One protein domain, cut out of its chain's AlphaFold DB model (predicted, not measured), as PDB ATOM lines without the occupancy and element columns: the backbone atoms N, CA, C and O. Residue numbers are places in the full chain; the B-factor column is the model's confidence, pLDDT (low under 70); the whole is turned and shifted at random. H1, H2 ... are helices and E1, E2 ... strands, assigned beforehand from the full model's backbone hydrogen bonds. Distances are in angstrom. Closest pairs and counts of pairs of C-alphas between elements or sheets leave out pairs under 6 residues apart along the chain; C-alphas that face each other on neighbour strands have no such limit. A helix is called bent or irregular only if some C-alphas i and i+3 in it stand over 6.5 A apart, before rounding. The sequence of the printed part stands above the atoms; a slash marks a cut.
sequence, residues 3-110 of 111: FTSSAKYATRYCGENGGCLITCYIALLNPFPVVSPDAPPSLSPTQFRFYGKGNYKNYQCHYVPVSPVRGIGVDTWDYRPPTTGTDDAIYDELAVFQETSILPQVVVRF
ATOM      1  N   PHE A   3     107.108  16.096  62.043       94.00
ATOM      2  CA  PHE A   3     107.252  16.371  63.469       94.00
ATOM      3  C   PHE A   3     105.877  16.561  64.094       94.00
ATOM      4  O   PHE A   3     104.901  16.770  63.386       94.00
ATOM      5  N   THR A   4     105.804  16.521  65.416       94.38
ATOM      6  CA  THR A   4     104.587  16.823  66.173       94.38
ATOM      7  C   THR A   4     104.972  17.505  67.476       94.38
ATOM      8  O   THR A   4     106.046  17.234  68.023       94.38
ATOM      9  N   SER A   5     104.099  18.365  67.995       94.31
ATOM     10  CA  SER A   5     104.244  18.908  69.345       94.31
ATOM     11  C   SER A   5     103.970  17.866  70.444       94.31
ATOM     12  O   SER A   5     104.383  18.039  71.592       94.31
ATOM     13  N   SER A   6     103.313  16.747  70.112       94.25
ATOM     14  CA  SER A   6     102.881  15.731  71.073       94.25
ATOM     15  C   SER A   6     103.869  14.570  71.191       94.25
ATOM     16  O   SER A   6     103.937  13.684  70.336       94.25
ATOM     17  N   ALA A   7     104.571  14.488  72.326       92.00
ATOM     18  CA  ALA A   7     105.448  13.354  72.632       92.00
ATOM     19  C   ALA A   7     104.692  12.012  72.629       92.00
ATOM     20  O   ALA A   7     105.178  11.031  72.074       92.00
ATOM     21  N   LYS A   8     103.473  11.980  73.192       90.19
ATOM     22  CA  LYS A   8     102.600  10.791  73.223       90.19
ATOM     23  C   LYS A   8     102.200  10.326  71.824       90.19
ATOM     24  O   LYS A   8     101.955   9.140  71.608       90.19
ATOM     25  N   TYR A   9     102.059  11.258  70.889       90.81
ATOM     26  CA  TYR A   9     101.769  10.912  69.510       90.81
ATOM     27  C   TYR A   9     103.023  10.380  68.815       90.81
ATOM     28  O   TYR A   9     102.993   9.277  68.274       90.81
ATOM     29  N   ALA A  10     104.151  11.087  68.943       91.00
ATOM     30  CA  ALA A  10     105.436  10.676  68.386       91.00
ATOM     31  C   ALA A  10     105.865   9.270  68.841       91.00
ATOM     32  O   ALA A  10     106.378   8.493  68.037       91.00
ATOM     33  N   THR A  11     105.597   8.893  70.101       89.50
ATOM     34  CA  THR A  11     105.937   7.559  70.628       89.50
ATOM     35  C   THR A  11     105.244   6.423  69.879       89.50
ATOM     36  O   THR A  11     105.743   5.307  69.901       89.50
ATOM     37  N   ARG A  12     104.113   6.668  69.203       85.75
ATOM     38  CA  ARG A  12     103.412   5.633  68.419       85.75
ATOM     39  C   ARG A  12     104.189   5.191  67.184       85.75
ATOM     40  O   ARG A  12     103.928   4.113  66.664       85.75
ATOM     41  N   TYR A  13     105.136   6.010  66.737       84.06
ATOM     42  CA  TYR A  13     106.055   5.690  65.648       84.06
ATOM     43  C   TYR A  13     107.346   5.030  66.145       84.06
ATOM     44  O   TYR A  13     108.185   4.631  65.339       84.06
ATOM     45  N   CYS A  14     107.523   4.899  67.461       82.94
ATOM     46  CA  CYS A  14     108.565   4.058  68.022       82.94
ATOM     47  C   CYS A  14     108.059   2.615  68.023       82.94
ATOM     48  O   CYS A  14     107.041   2.314  68.641       82.94
ATOM     49  N   GLY A  15     108.742   1.738  67.285       74.12
ATOM     50  CA  GLY A  15     108.394   0.319  67.228       74.12
ATOM     51  C   GLY A  15     108.448  -0.363  68.601       74.12
ATOM     52  O   GLY A  15     108.964   0.186  69.574       74.12
ATOM     53  N   GLU A  16     107.948  -1.596  68.662       72.06
ATOM     54  CA  GLU A  16     107.757  -2.352  69.912       72.06
ATOM     55  C   GLU A  16     109.056  -2.614  70.701       72.06
ATOM     56  O   GLU A  16     109.022  -2.792  71.914       72.06
ATOM     57  N   ASN A  17     110.217  -2.568  70.040       69.38
ATOM     58  CA  ASN A  17     111.524  -2.920  70.613       69.38
ATOM     59  C   ASN A  17     112.243  -1.756  71.321       69.38
ATOM     60  O   ASN A  17     113.469  -1.758  71.448       69.38
ATOM     61  N   GLY A  18     111.491  -0.752  71.765       72.31
ATOM     62  CA  GLY A  18     112.045   0.471  72.330       72.31
ATOM     63  C   GLY A  18     112.497   1.461  71.256       72.31
ATOM     64  O   GLY A  18     112.770   1.125  70.104       72.31
ATOM     65  N   GLY A  19     112.545   2.733  71.638       86.00
ATOM     66  CA  GLY A  19     112.842   3.823  70.719       86.00
ATOM     67  C   GLY A  19     113.384   5.051  71.428       86.00
ATOM     68  O   GLY A  19     113.658   5.049  72.632       86.00
ATOM     69  N   CYS A  20     113.549   6.115  70.657       91.81
ATOM     70  CA  CYS A  20     113.894   7.417  71.192       91.81
ATOM     71  C   CYS A  20     113.055   8.500  70.525       91.81
ATOM     72  O   CYS A  20     112.664   8.366  69.366       91.81
ATOM     73  N   LEU A  21     112.808   9.579  71.260       94.31
ATOM     74  CA  LEU A  21     112.321  10.824  70.685       94.31
ATOM     75  C   LEU A  21     113.506  11.718  70.389       94.31
ATOM     76  O   LEU A  21     114.388  11.893  71.230       94.31
ATOM     77  N   ILE A  22     113.488  12.320  69.210       95.50
ATOM     78  CA  ILE A  22     114.401  13.397  68.858       95.50
ATOM     79  C   ILE A  22     113.590  14.682  68.941       95.50
ATOM     80  O   ILE A  22     112.614  14.862  68.218       95.50
ATOM     81  N   THR A  23     113.979  15.557  69.857       95.31
ATOM     82  CA  THR A  23     113.417  16.903  69.959       95.31
ATOM     83  C   THR A  23     114.228  17.834  69.069       95.31
ATOM     84  O   THR A  23     115.461  17.784  69.067       95.31
ATOM     85  N   CYS A  24     113.543  18.673  68.300       96.69
ATOM     86  CA  CYS A  24     114.162  19.605  67.366       96.69
ATOM     87  C   CYS A  24     113.546  20.990  67.544       96.69
ATOM     88  O   CYS A  24     112.346  21.104  67.792       96.69
ATOM     89  N   TYR A  25     114.339  22.036  67.332       95.44
ATOM     90  CA  TYR A  25     113.790  23.334  66.962       95.44
ATOM     91  C   TYR A  25     113.507  23.354  65.467       95.44
ATOM     92  O   TYR A  25     114.291  22.841  64.667       95.44
ATOM     93  N   ILE A  26     112.367  23.932  65.101       93.44
ATOM     94  CA  ILE A  26     111.901  24.000  63.720       93.44
ATOM     95  C   ILE A  26     111.543  25.451  63.419       93.44
ATOM     96  O   ILE A  26     110.711  26.045  64.103       93.44
ATOM     97  N   ALA A  27     112.162  26.018  62.388       92.00
ATOM     98  CA  ALA A  27     111.803  27.334  61.883       92.00
ATOM     99  C   ALA A  27     110.559  27.221  60.988       92.00
ATOM    100  O   ALA A  27     110.634  26.725  59.863       92.00
ATOM    101  N   LEU A  28     109.413  27.687  61.489       86.56
ATOM    102  CA  LEU A  28     108.149  27.720  60.752       86.56
ATOM    103  C   LEU A  28     107.913  29.127  60.196       86.56
ATOM    104  O   LEU A  28     107.357  29.993  60.868       86.56
ATOM    105  N   LEU A  29     108.349  29.364  58.960       84.69
ATOM    106  CA  LEU A  29     108.077  30.612  58.251       84.69
ATOM    107  C   LEU A  29     106.845  30.410  57.364       84.69
ATOM    108  O   LEU A  29     106.910  29.731  56.341       84.69
ATOM    109  N   ASN A  30     105.719  30.986  57.792       86.31
ATOM    110  CA  ASN A  30     104.423  30.922  57.108       86.31
ATOM    111  C   ASN A  30     103.965  29.482  56.765       86.31
ATOM    112  O   ASN A  30     103.858  29.133  55.584       86.31
ATOM    113  N   PRO A  31     103.727  28.623  57.778       88.62
ATOM    114  CA  PRO A  31     103.252  27.264  57.543       88.62
ATOM    115  C   PRO A  31     101.894  27.268  56.838       88.62
ATOM    116  O   PRO A  31     100.967  27.958  57.260       88.62
ATOM    117  N   PHE A  32     101.750  26.451  55.794       88.94
ATOM    118  CA  PHE A  32     100.465  26.285  55.119       88.94
ATOM    119  C   PHE A  32      99.561  25.325  55.904       88.94
ATOM    120  O   PHE A  32      99.971  24.185  56.157       88.94
ATOM    121  N   PRO A  33      98.340  25.737  56.286       86.75
ATOM    122  CA  PRO A  33      97.416  24.864  56.993       86.75
ATOM    123  C   PRO A  33      96.795  23.836  56.036       86.75
ATOM    124  O   PRO A  33      96.110  24.187  55.074       86.75
ATOM    125  N   VAL A  34      96.987  22.548  56.318       84.06
ATOM    126  CA  VAL A  34      96.380  21.440  55.567       84.06
ATOM    127  C   VAL A  34      95.166  20.928  56.332       84.06
ATOM    128  O   VAL A  34      95.272  20.088  57.217       84.06
ATOM    129  N   VAL A  35      93.994  21.444  55.971       72.38
ATOM    130  CA  VAL A  35      92.712  21.139  56.634       72.38
ATOM    131  C   VAL A  35      91.891  20.063  55.919       72.38
ATOM    132  O   VAL A  35      90.746  19.814  56.266       72.38
ATOM    133  N   SER A  36      92.452  19.426  54.892       71.94
ATOM    134  CA  SER A  36      91.813  18.307  54.200       71.94
ATOM    135  C   SER A  36      92.872  17.318  53.723       71.94
ATOM    136  O   SER A  36      93.898  17.775  53.216       71.94
ATOM    137  N   PRO A  37      92.639  15.999  53.826       67.44
ATOM    138  CA  PRO A  37      93.569  15.013  53.287       67.44
ATOM    139  C   PRO A  37      93.645  15.122  51.756       67.44
ATOM    140  O   PRO A  37      92.624  15.310  51.092       67.44
ATOM    141  N   ASP A  38      94.844  14.963  51.188       66.25
ATOM    142  CA  ASP A  38      95.010  14.872  49.725       66.25
ATOM    143  C   ASP A  38      94.902  13.426  49.218       66.25
ATOM    144  O   ASP A  38      94.774  13.201  48.016       66.25
ATOM    145  N   ALA A  39      94.953  12.442  50.122       63.25
ATOM    146  CA  ALA A  39      94.746  11.039  49.795       63.25
ATOM    147  C   ALA A  39      93.262  10.660  49.858       63.25
ATOM    148  O   ALA A  39      92.555  11.073  50.785       63.25
ATOM    149  N   PRO A  40      92.813   9.767  48.957       64.75
ATOM    150  CA  PRO A  40      91.577   9.028  49.140       64.75
ATOM    151  C   PRO A  40      91.510   8.363  50.530       64.75
ATOM    152  O   PRO A  40      92.539   7.916  51.054       64.75
ATOM    153  N   PRO A  41      90.308   8.215  51.116       64.06
ATOM    154  CA  PRO A  41      90.093   7.484  52.370       64.06
ATOM    155  C   PRO A  41      90.692   6.066  52.401       64.06
ATOM    156  O   PRO A  41      90.956   5.538  53.472       64.06
ATOM    157  N   SER A  42      90.919   5.457  51.235       65.19
ATOM    158  CA  SER A  42      91.374   4.074  51.066       65.19
ATOM    159  C   SER A  42      92.895   3.859  51.033       65.19
ATOM    160  O   SER A  42      93.320   2.709  51.080       65.19
ATOM    161  N   LEU A  43      93.724   4.907  50.928       61.69
ATOM    162  CA  LEU A  43      95.192   4.753  50.892       61.69
ATOM    163  C   LEU A  43      95.799   4.779  52.294       61.69
ATOM    164  O   LEU A  43      95.367   5.579  53.116       61.69
ATOM    165  N   SER A  44      96.815   3.952  52.562       58.41
ATOM    166  CA  SER A  44      97.482   3.909  53.871       58.41
ATOM    167  C   SER A  44      98.378   5.139  54.116       58.41
ATOM    168  O   SER A  44      98.909   5.719  53.163       58.41
ATOM    169  N   PRO A  45      98.648   5.506  55.383       53.28
ATOM    170  CA  PRO A  45      99.541   6.621  55.721       53.28
ATOM    171  C   PRO A  45     100.989   6.408  55.256       53.28
ATOM    172  O   PRO A  45     101.687   7.370  54.955       53.28
ATOM    173  N   THR A  46     101.440   5.159  55.103       54.56
ATOM    174  CA  THR A  46     102.759   4.845  54.519       54.56
ATOM    175  C   THR A  46     102.858   5.178  53.029       54.56
ATOM    176  O   THR A  46     103.961   5.314  52.501       54.56
ATOM    177  N   GLN A  47     101.720   5.315  52.346       56.22
ATOM    178  CA  GLN A  47     101.631   5.642  50.923       56.22
ATOM    179  C   GLN A  47     101.290   7.114  50.677       56.22
ATOM    180  O   GLN A  47     101.354   7.572  49.534       56.22
ATOM    181  N   PHE A  48     100.944   7.866  51.723       62.69
ATOM    182  CA  PHE A  48     100.492   9.242  51.607       62.69
ATOM    183  C   PHE A  48     101.500  10.249  52.170       62.69
ATOM    184  O   PHE A  48     102.316   9.954  53.039       62.69
ATOM    185  N   ARG A  49     101.459  11.474  51.639       65.38
ATOM    186  CA  ARG A  49     102.237  12.613  52.121       65.38
ATOM    187  C   ARG A  49     101.350  13.851  52.133       65.38
ATOM    188  O   ARG A  49     100.653  14.096  51.154       65.38
ATOM    189  N   PHE A  50     101.414  14.639  53.205       67.50
ATOM    190  CA  PHE A  50     100.627  15.864  53.379       67.50
ATOM    191  C   PHE A  50     101.119  16.985  52.448       67.50
ATOM    192  O   PHE A  50     101.814  17.908  52.872       67.50
ATOM    193  N   TYR A  51     100.789  16.903  51.158       66.56
ATOM    194  CA  TYR A  51     101.251  17.817  50.110       66.56
ATOM    195  C   TYR A  51     100.342  19.035  49.874       66.56
ATOM    196  O   TYR A  51     100.628  19.841  48.981       66.56
ATOM    197  N   GLY A  52      99.288  19.217  50.674       70.88
ATOM    198  CA  GLY A  52      98.398  20.380  50.632       70.88
ATOM    199  C   GLY A  52      97.746  20.577  49.263       70.88
ATOM    200  O   GLY A  52      97.724  21.691  48.744       70.88
ATOM    201  N   LYS A  53      97.300  19.494  48.623       75.12
ATOM    202  CA  LYS A  53      96.740  19.450  47.259       75.12
ATOM    203  C   LYS A  53      97.678  20.036  46.200       75.12
ATOM    204  O   LYS A  53      97.248  20.714  45.273       75.12
ATOM    205  N   GLY A  54      98.978  19.779  46.346       73.44
ATOM    206  CA  GLY A  54     100.015  20.257  45.429       73.44
ATOM    207  C   GLY A  54     100.635  21.600  45.816       73.44
ATOM    208  O   GLY A  54     101.588  22.025  45.164       73.44
ATOM    209  N   ASN A  55     100.172  22.237  46.897       76.50
ATOM    210  CA  ASN A  55     100.736  23.499  47.377       76.50
ATOM    211  C   ASN A  55     102.112  23.364  48.033       76.50
ATOM    212  O   ASN A  55     102.771  24.382  48.207       76.50
ATOM    213  N   TYR A  56     102.591  22.153  48.337       75.38
ATOM    214  CA  TYR A  56     103.880  21.946  49.015       75.38
ATOM    215  C   TYR A  56     105.076  22.670  48.382       75.38
ATOM    216  O   TYR A  56     106.028  22.999  49.077       75.38
ATOM    217  N   LYS A  57     105.046  22.938  47.070       80.69
ATOM    218  CA  LYS A  57     106.118  23.669  46.375       80.69
ATOM    219  C   LYS A  57     106.165  25.161  46.716       80.69
ATOM    220  O   LYS A  57     107.197  25.788  46.508       80.69
ATOM    221  N   ASN A  58     105.061  25.720  47.204       85.44
ATOM    222  CA  ASN A  58     104.893  27.150  47.466       85.44
ATOM    223  C   ASN A  58     105.190  27.526  48.925       85.44
ATOM    224  O   ASN A  58     105.213  28.709  49.254       85.44
ATOM    225  N   TYR A  59     105.401  26.539  49.797       87.38
ATOM    226  CA  TYR A  59     105.571  26.739  51.232       87.38
ATOM    227  C   TYR A  59     106.775  25.953  51.738       87.38
ATOM    228  O   TYR A  59     107.132  24.919  51.186       87.38
ATOM    229  N   GLN A  60     107.414  26.433  52.802       88.44
ATOM    230  CA  GLN A  60     108.563  25.742  53.405       88.44
ATOM    231  C   GLN A  60     108.130  24.606  54.338       88.44
ATOM    232  O   GLN A  60     108.880  23.653  54.572       88.44
ATOM    233  N   CYS A  61     106.917  24.713  54.871       90.56
ATOM    234  CA  CYS A  61     106.340  23.740  55.776       90.56
ATOM    235  C   CYS A  61     104.813  23.764  55.725       90.56
ATOM    236  O   CYS A  61     104.201  24.772  55.366       90.56
ATOM    237  N   HIS A  62     104.209  22.648  56.118       91.12
ATOM    238  CA  HIS A  62     102.779  22.519  56.353       91.12
ATOM    239  C   HIS A  62     102.506  22.271  57.833       91.12
ATOM    240  O   HIS A  62     103.238  21.524  58.481       91.12
ATOM    241  N   TYR A  63     101.419  22.859  58.323       90.75
ATOM    242  CA  TYR A  63     100.811  22.518  59.602       90.75
ATOM    243  C   TYR A  63      99.548  21.704  59.340       90.75
ATOM    244  O   TYR A  63      98.684  22.117  58.564       90.75
ATOM    245  N   VAL A  64      99.446  20.547  59.973       89.25
ATOM    246  CA  VAL A  64      98.404  19.564  59.710       89.25
ATOM    247  C   VAL A  64      97.742  19.207  61.041       89.25
ATOM    248  O   VAL A  64      98.322  18.458  61.822       89.25
ATOM    249  N   PRO A  65      96.548  19.729  61.353       89.00
ATOM    250  CA  PRO A  65      95.754  19.166  62.440       89.00
ATOM    251  C   PRO A  65      95.423  17.708  62.091       89.00
ATOM    252  O   PRO A  65      94.986  17.457  60.973       89.00
ATOM    253  N   VAL A  66      95.627  16.745  62.995       86.88
ATOM    254  CA  VAL A  66      95.333  15.325  62.742       86.88
ATOM    255  C   VAL A  66      94.541  14.674  63.875       86.88
ATOM    256  O   VAL A  66      94.737  14.954  65.060       86.88
ATOM    257  N   SER A  67      93.670  13.743  63.495       84.56
ATOM    258  CA  SER A  67      92.919  12.881  64.405       84.56
ATOM    259  C   SER A  67      93.006  11.417  63.979       84.56
ATOM    260  O   SER A  67      93.163  11.128  62.789       84.56
ATOM    261  N   PRO A  68      92.934  10.480  64.943       81.50
ATOM    262  CA  PRO A  68      92.976   9.061  64.660       81.50
ATOM    263  C   PRO A  68      91.706   8.642  63.919       81.50
ATOM    264  O   PRO A  68      90.590   8.803  64.408       81.50
ATOM    265  N   VAL A  69      91.890   8.050  62.753       75.50
ATOM    266  CA  VAL A  69      90.870   7.404  61.944       75.50
ATOM    267  C   VAL A  69      91.149   5.908  61.984       75.50
ATOM    268  O   VAL A  69      92.281   5.453  61.807       75.50
ATOM    269  N   ARG A  70      90.110   5.115  62.244       66.19
ATOM    270  CA  ARG A  70      90.224   3.659  62.181       66.19
ATOM    271  C   ARG A  70      90.366   3.251  60.714       66.19
ATOM    272  O   ARG A  70      89.450   3.492  59.929       66.19
ATOM    273  N   GLY A  71      91.503   2.663  60.345       60.50
ATOM    274  CA  GLY A  71      91.723   2.160  58.991       60.50
ATOM    275  C   GLY A  71      90.710   1.070  58.630       60.50
ATOM    276  O   GLY A  71      90.369   0.221  59.454       60.50
ATOM    277  N   ILE A  72      90.210   1.080  57.392       56.00
ATOM    278  CA  ILE A  72      89.357  -0.005  56.893       56.00
ATOM    279  C   ILE A  72      90.252  -1.226  56.644       56.00
ATOM    280  O   ILE A  72      91.115  -1.188  55.771       56.00
ATOM    281  N   GLY A  73      90.043  -2.307  57.399       52.41
ATOM    282  CA  GLY A  73      90.720  -3.592  57.170       52.41
ATOM    283  C   GLY A  73      92.138  -3.715  57.741       52.41
ATOM    284  O   GLY A  73      92.833  -4.669  57.404       52.41
ATOM    285  N   VAL A  74      92.566  -2.789  58.604       56.06
ATOM    286  CA  VAL A  74      93.860  -2.852  59.300       56.06
ATOM    287  C   VAL A  74      93.651  -2.458  60.763       56.06
ATOM    288  O   VAL A  74      92.997  -1.455  61.033       56.06
ATOM    289  N   ASP A  75      94.231  -3.202  61.708       60.00
ATOM    290  CA  ASP A  75      94.213  -2.863  63.148       60.00
ATOM    291  C   ASP A  75      95.134  -1.675  63.502       60.00
ATOM    292  O   ASP A  75      95.415  -1.396  64.669       60.00
ATOM    293  N   THR A  76      95.617  -0.945  62.497       62.56
ATOM    294  CA  THR A  76      96.477   0.219  62.675       62.56
ATOM    295  C   THR A  76      95.663   1.510  62.682       62.56
ATOM    296  O   THR A  76      94.747   1.725  61.884       62.56
ATOM    297  N   TRP A  77      96.008   2.394  63.617       71.81
ATOM    298  CA  TRP A  77      95.474   3.751  63.661       71.81
ATOM    299  C   TRP A  77      96.101   4.580  62.544       71.81
ATOM    300  O   TRP A  77      97.325   4.644  62.436       71.81
ATOM    301  N   ASP A  78      95.260   5.215  61.735       77.44
ATOM    302  CA  ASP A  78      95.672   6.199  60.740       77.44
ATOM    303  C   ASP A  78      95.432   7.603  61.299       77.44
ATOM    304  O   ASP A  78      94.501   7.795  62.071       77.44
ATOM    305  N   TYR A  79      96.247   8.586  60.942       81.19
ATOM    306  CA  TYR A  79      96.125   9.952  61.446       81.19
ATOM    307  C   TYR A  79      95.902  10.895  60.279       81.19
ATOM    308  O   TYR A  79      96.736  11.008  59.381       81.19
ATOM    309  N   ARG A  80      94.738  11.550  60.258       80.00
ATOM    310  CA  ARG A  80      94.312  12.376  59.124       80.00
ATOM    311  C   ARG A  80      93.746  13.718  59.568       80.00
ATOM    312  O   ARG A  80      93.182  13.795  60.661       80.00
ATOM    313  N   PRO A  81      93.822  14.746  58.702       80.50
ATOM    314  CA  PRO A  81      93.057  15.963  58.875       80.50
ATOM    315  C   PRO A  81      91.572  15.668  59.057       80.50
ATOM    316  O   PRO A  81      91.039  14.833  58.316       80.50
ATOM    317  N   PRO A  82      90.901  16.364  59.992       74.62
ATOM    318  CA  PRO A  82      89.449  16.365  60.075       74.62
ATOM    319  C   PRO A  82      88.825  16.642  58.704       74.62
ATOM    320  O   PRO A  82      89.194  17.594  58.024       74.62
ATOM    321  N   THR A  83      87.883  15.809  58.271       67.56
ATOM    322  CA  THR A  83      87.240  15.935  56.950       67.56
ATOM    323  C   THR A  83      86.054  16.892  56.948       67.56
ATOM    324  O   THR A  83      85.701  17.428  55.900       67.56
ATOM    325  N   THR A  84      85.432  17.097  58.104       66.00
ATOM    326  CA  THR A  84      84.166  17.829  58.264       66.00
ATOM    327  C   THR A  84      84.359  19.262  58.758       66.00
ATOM    328  O   THR A  84      83.417  20.048  58.737       66.00
ATOM    329  N   GLY A  85      85.568  19.614  59.213       59.06
ATOM    330  CA  GLY A  85      85.856  20.896  59.865       59.06
ATOM    331  C   GLY A  85      85.200  21.071  61.244       59.06
ATOM    332  O   GLY A  85      85.414  22.102  61.874       59.06
ATOM    333  N   THR A  86      84.422  20.087  61.708       56.19
ATOM    334  CA  THR A  86      83.749  20.075  63.018       56.19
ATOM    335  C   THR A  86      84.380  19.104  64.009       56.19
ATOM    336  O   THR A  86      84.117  19.212  65.202       56.19
ATOM    337  N   ASP A  87      85.181  18.150  63.532       65.31
ATOM    338  CA  ASP A  87      85.878  17.207  64.403       65.31
ATOM    339  C   ASP A  87      87.143  17.859  64.973       65.31
ATOM    340  O   ASP A  87      87.977  18.377  64.223       65.31
ATOM    341  N   ASP A  88      87.305  17.802  66.297       71.38
ATOM    342  CA  ASP A  88      88.504  18.308  66.954       71.38
ATOM    343  C   ASP A  88      89.726  17.469  66.552       71.38
ATOM    344  O   ASP A  88      89.735  16.234  66.632       71.38
ATOM    345  N   ALA A  89      90.783  18.159  66.127       82.69
ATOM    346  CA  ALA A  89      92.092  17.557  65.939       82.69
ATOM    347  C   ALA A  89      92.781  17.395  67.292       82.69
ATOM    348  O   ALA A  89      93.052  18.378  67.979       82.69
ATOM    349  N   ILE A  90      93.067  16.153  67.679       88.19
ATOM    350  CA  ILE A  90      93.687  15.867  68.982       88.19
ATOM    351  C   ILE A  90      95.219  15.938  68.954       88.19
ATOM    352  O   ILE A  90      95.841  16.010  70.015       88.19
ATOM    353  N   TYR A  91      95.826  15.907  67.766       91.44
ATOM    354  CA  TYR A  91      97.263  16.077  67.567       91.44
ATOM    355  C   TYR A  91      97.543  16.996  66.373       91.44
ATOM    356  O   TYR A  91      96.662  17.314  65.574       91.44
ATOM    357  N   ASP A  92      98.800  17.399  66.245       91.50
ATOM    358  CA  ASP A  92      99.337  18.138  65.112       91.50
ATOM    359  C   ASP A  92     100.457  17.351  64.429       91.50
ATOM    360  O   ASP A  92     101.197  16.598  65.072       91.50
ATOM    361  N   GLU A  93     100.623  17.594  63.136       91.19
ATOM    362  CA  GLU A  93     101.832  17.278  62.398       91.19
ATOM    363  C   GLU A  93     102.387  18.502  61.679       91.19
ATOM    364  O   GLU A  93     101.668  19.322  61.109       91.19
ATOM    365  N   LEU A  94     103.709  18.584  61.657       92.06
ATOM    366  CA  LEU A  94     104.483  19.562  60.915       92.06
ATOM    367  C   LEU A  94     105.238  18.835  59.811       92.06
ATOM    368  O   LEU A  94     106.189  18.097  60.083       92.06
ATOM    369  N   ALA A  95     104.842  19.059  58.562       90.25
ATOM    370  CA  ALA A  95     105.586  18.572  57.409       90.25
ATOM    371  C   ALA A  95     106.587  19.648  56.981       90.25
ATOM    372  O   ALA A  95     106.201  20.680  56.440       90.25
ATOM    373  N   VAL A  96     107.874  19.425  57.224       91.06
ATOM    374  CA  VAL A  96     108.951  20.367  56.883       91.06
ATOM    375  C   VAL A  96     109.678  19.878  55.637       91.06
ATOM    376  O   VAL A  96     110.112  18.720  55.583       91.06
ATOM    377  N   PHE A  97     109.812  20.746  54.632       89.19
ATOM    378  CA  PHE A  97     110.387  20.377  53.332       89.19
ATOM    379  C   PHE A  97     111.860  20.758  53.179       89.19
ATOM    380  O   PHE A  97     112.531  20.206  52.311       89.19
ATOM    381  N   GLN A  98     112.372  21.656  54.022       88.44
ATOM    382  CA  GLN A  98     113.766  22.103  54.000       88.44
ATOM    383  C   GLN A  98     114.503  21.639  55.260       88.44
ATOM    384  O   GLN A  98     114.114  21.967  56.376       88.44
ATOM    385  N   GLU A  99     115.584  20.879  55.082       90.75
ATOM    386  CA  GLU A  99     116.413  20.373  56.189       90.75
ATOM    387  C   GLU A  99     117.086  21.490  56.983       90.75
ATOM    388  O   GLU A  99     117.203  21.403  58.201       90.75
ATOM    389  N   THR A 100     117.438  22.588  56.315       92.81
ATOM    390  CA  THR A 100     118.032  23.776  56.942       92.81
ATOM    391  C   THR A 100     117.100  24.476  57.934       92.81
ATOM    392  O   THR A 100     117.563  25.296  58.723       92.81
ATOM    393  N   SER A 101     115.801  24.157  57.930       93.56
ATOM    394  CA  SER A 101     114.821  24.669  58.894       93.56
ATOM    395  C   SER A 101     114.760  23.854  60.190       93.56
ATOM    396  O   SER A 101     113.953  24.180  61.058       93.56
ATOM    397  N   ILE A 102     115.557  22.790  60.326       95.69
ATOM    398  CA  ILE A 102     115.494  21.843  61.444       95.69
ATOM    399  C   ILE A 102     116.821  21.850  62.193       95.69
ATOM    400  O   ILE A 102     117.883  21.638  61.614       95.69
ATOM    401  N   LEU A 103     116.747  22.018  63.510       96.75
ATOM    402  CA  LEU A 103     117.891  21.932  64.404       96.75
ATOM    403  C   LEU A 103     117.614  20.895  65.505       96.75
ATOM    404  O   LEU A 103     116.929  21.213  66.481       96.75
ATOM    405  N   PRO A 104     118.135  19.660  65.388       95.81
ATOM    406  CA  PRO A 104     118.041  18.659  66.449       95.81
ATOM    407  C   PRO A 104     118.682  19.157  67.748       95.81
ATOM    408  O   PRO A 104     119.723  19.810  67.715       95.81
ATOM    409  N   GLN A 105     118.052  18.877  68.889       96.50
ATOM    410  CA  GLN A 105     118.484  19.352  70.208       96.50
ATOM    411  C   GLN A 105     118.831  18.190  71.136       96.50
ATOM    412  O   GLN A 105     119.979  18.033  71.545       96.50
ATOM    413  N   VAL A 106     117.835  17.368  71.475       95.81
ATOM    414  CA  VAL A 106     117.964  16.332  72.507       95.81
ATOM    415  C   VAL A 106     117.373  15.022  72.017       95.81
ATOM    416  O   VAL A 106     116.285  15.003  71.436       95.81
ATOM    417  N   VAL A 107     118.071  13.925  72.312       94.94
ATOM    418  CA  VAL A 107     117.583  12.559  72.118       94.94
ATOM    419  C   VAL A 107     117.147  11.991  73.465       94.94
ATOM    420  O   VAL A 107     117.960  11.832  74.374       94.94
ATOM    421  N   VAL A 108     115.865  11.661  73.593       93.06
ATOM    422  CA  VAL A 108     115.272  11.053  74.788       93.06
ATOM    423  C   VAL A 108     115.063   9.571  74.521       93.06
ATOM    424  O   VAL A 108     114.227   9.202  73.702       93.06
ATOM    425  N   ARG A 109     115.819   8.710  75.203       90.44
ATOM    426  CA  ARG A 109     115.609   7.256  75.152       90.44
ATOM    427  C   ARG A 109     114.538   6.854  76.157       90.44
ATOM    428  O   ARG A 109     114.581   7.297  77.305       90.44
ATOM    429  N   PHE A 110     113.607   6.010  75.732       83.62
ATOM    430  CA  PHE A 110     112.666   5.391  76.659       83.62
ATOM    431  C   PHE A 110     113.375   4.324  77.493       83.62
ATOM    432  O   PHE A 110     114.361   3.736  77.045       83.62
TER     433      PHE A 110
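AT A GLANCE: This is residues 3 to 110 of the 111 residues of the protein "Hypothetical protein" of Didymodactylos carnosus (UniProt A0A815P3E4). A two-stranded ribbon, E1 and E5, runs along one side of the domain, separate from a bent three-stranded sheet, E3, E2 and E4, with the short helix H1 in the gap between them. A long loop, residues 27 to 51, leads from the ribbon to H2, which packs loosely beside E2. The printed part has 108 residues, in the order H1 E1 H2 E2 E3 E4 E5; both sheets are antiparallel, the larger in the order E3, E2, E4. The class is mixed, helices and strands, with under half of the residues in named elements. The whole is compact, with a radius of gyration of the C-alphas of 14.4 A and spans of 37 by 36 by 24 A.

IN THESE COORDINATES: Find C-alpha 7 at (105.448, 13.354, 72.632), where H1, residues 7 to 13, begins. Next come E1, residues 20 to 26, 18.3 A long, and H2, residues 52 to 58, irregular, with C-alphas 53 and 56 7.8 A apart. E2, residues 61 to 70, is 26.5 A long and bends by 54 degrees at residue 67. E3 is residues 77 to 80 and E4 residues 91 to 96. E5, residues 102 to 109, 20.0 A long, ends at C-alpha 109, (115.609, 7.256, 75.152).

HOW THE PARTS SIT: Look first at E2: its residues 61 to 66 pair with E4, N 64 and O 93 at 2.8 A, and 67 to 70 with E3, its hairpin partner, N 69 and O 78 at 2.7 A. In E1 and E5, N 23 and O 106 are 2.8 A apart. H1 only grazes the larger sheet; its closest C-alphas to E1 are Thr 11 and Leu 21, 7.2 A. H2 only grazes that sheet too. O i to N i+4 pairs within hydrogen-bond range are 1 of 3 in H1 and 0 of 3 in H2; O i to N i+3 pairs are 3 of 4 and 2 of 4.

THE WHOLE: The C-alphas of Gly 73 and Thr 100, the two farthest apart, are 38.7 A apart. The printed part has no cut, and the link from E1 to H2 is long. The model's pLDDT is under 70 at residue 17 and residues 37 to 51, 70 to 76 and 83 to 87.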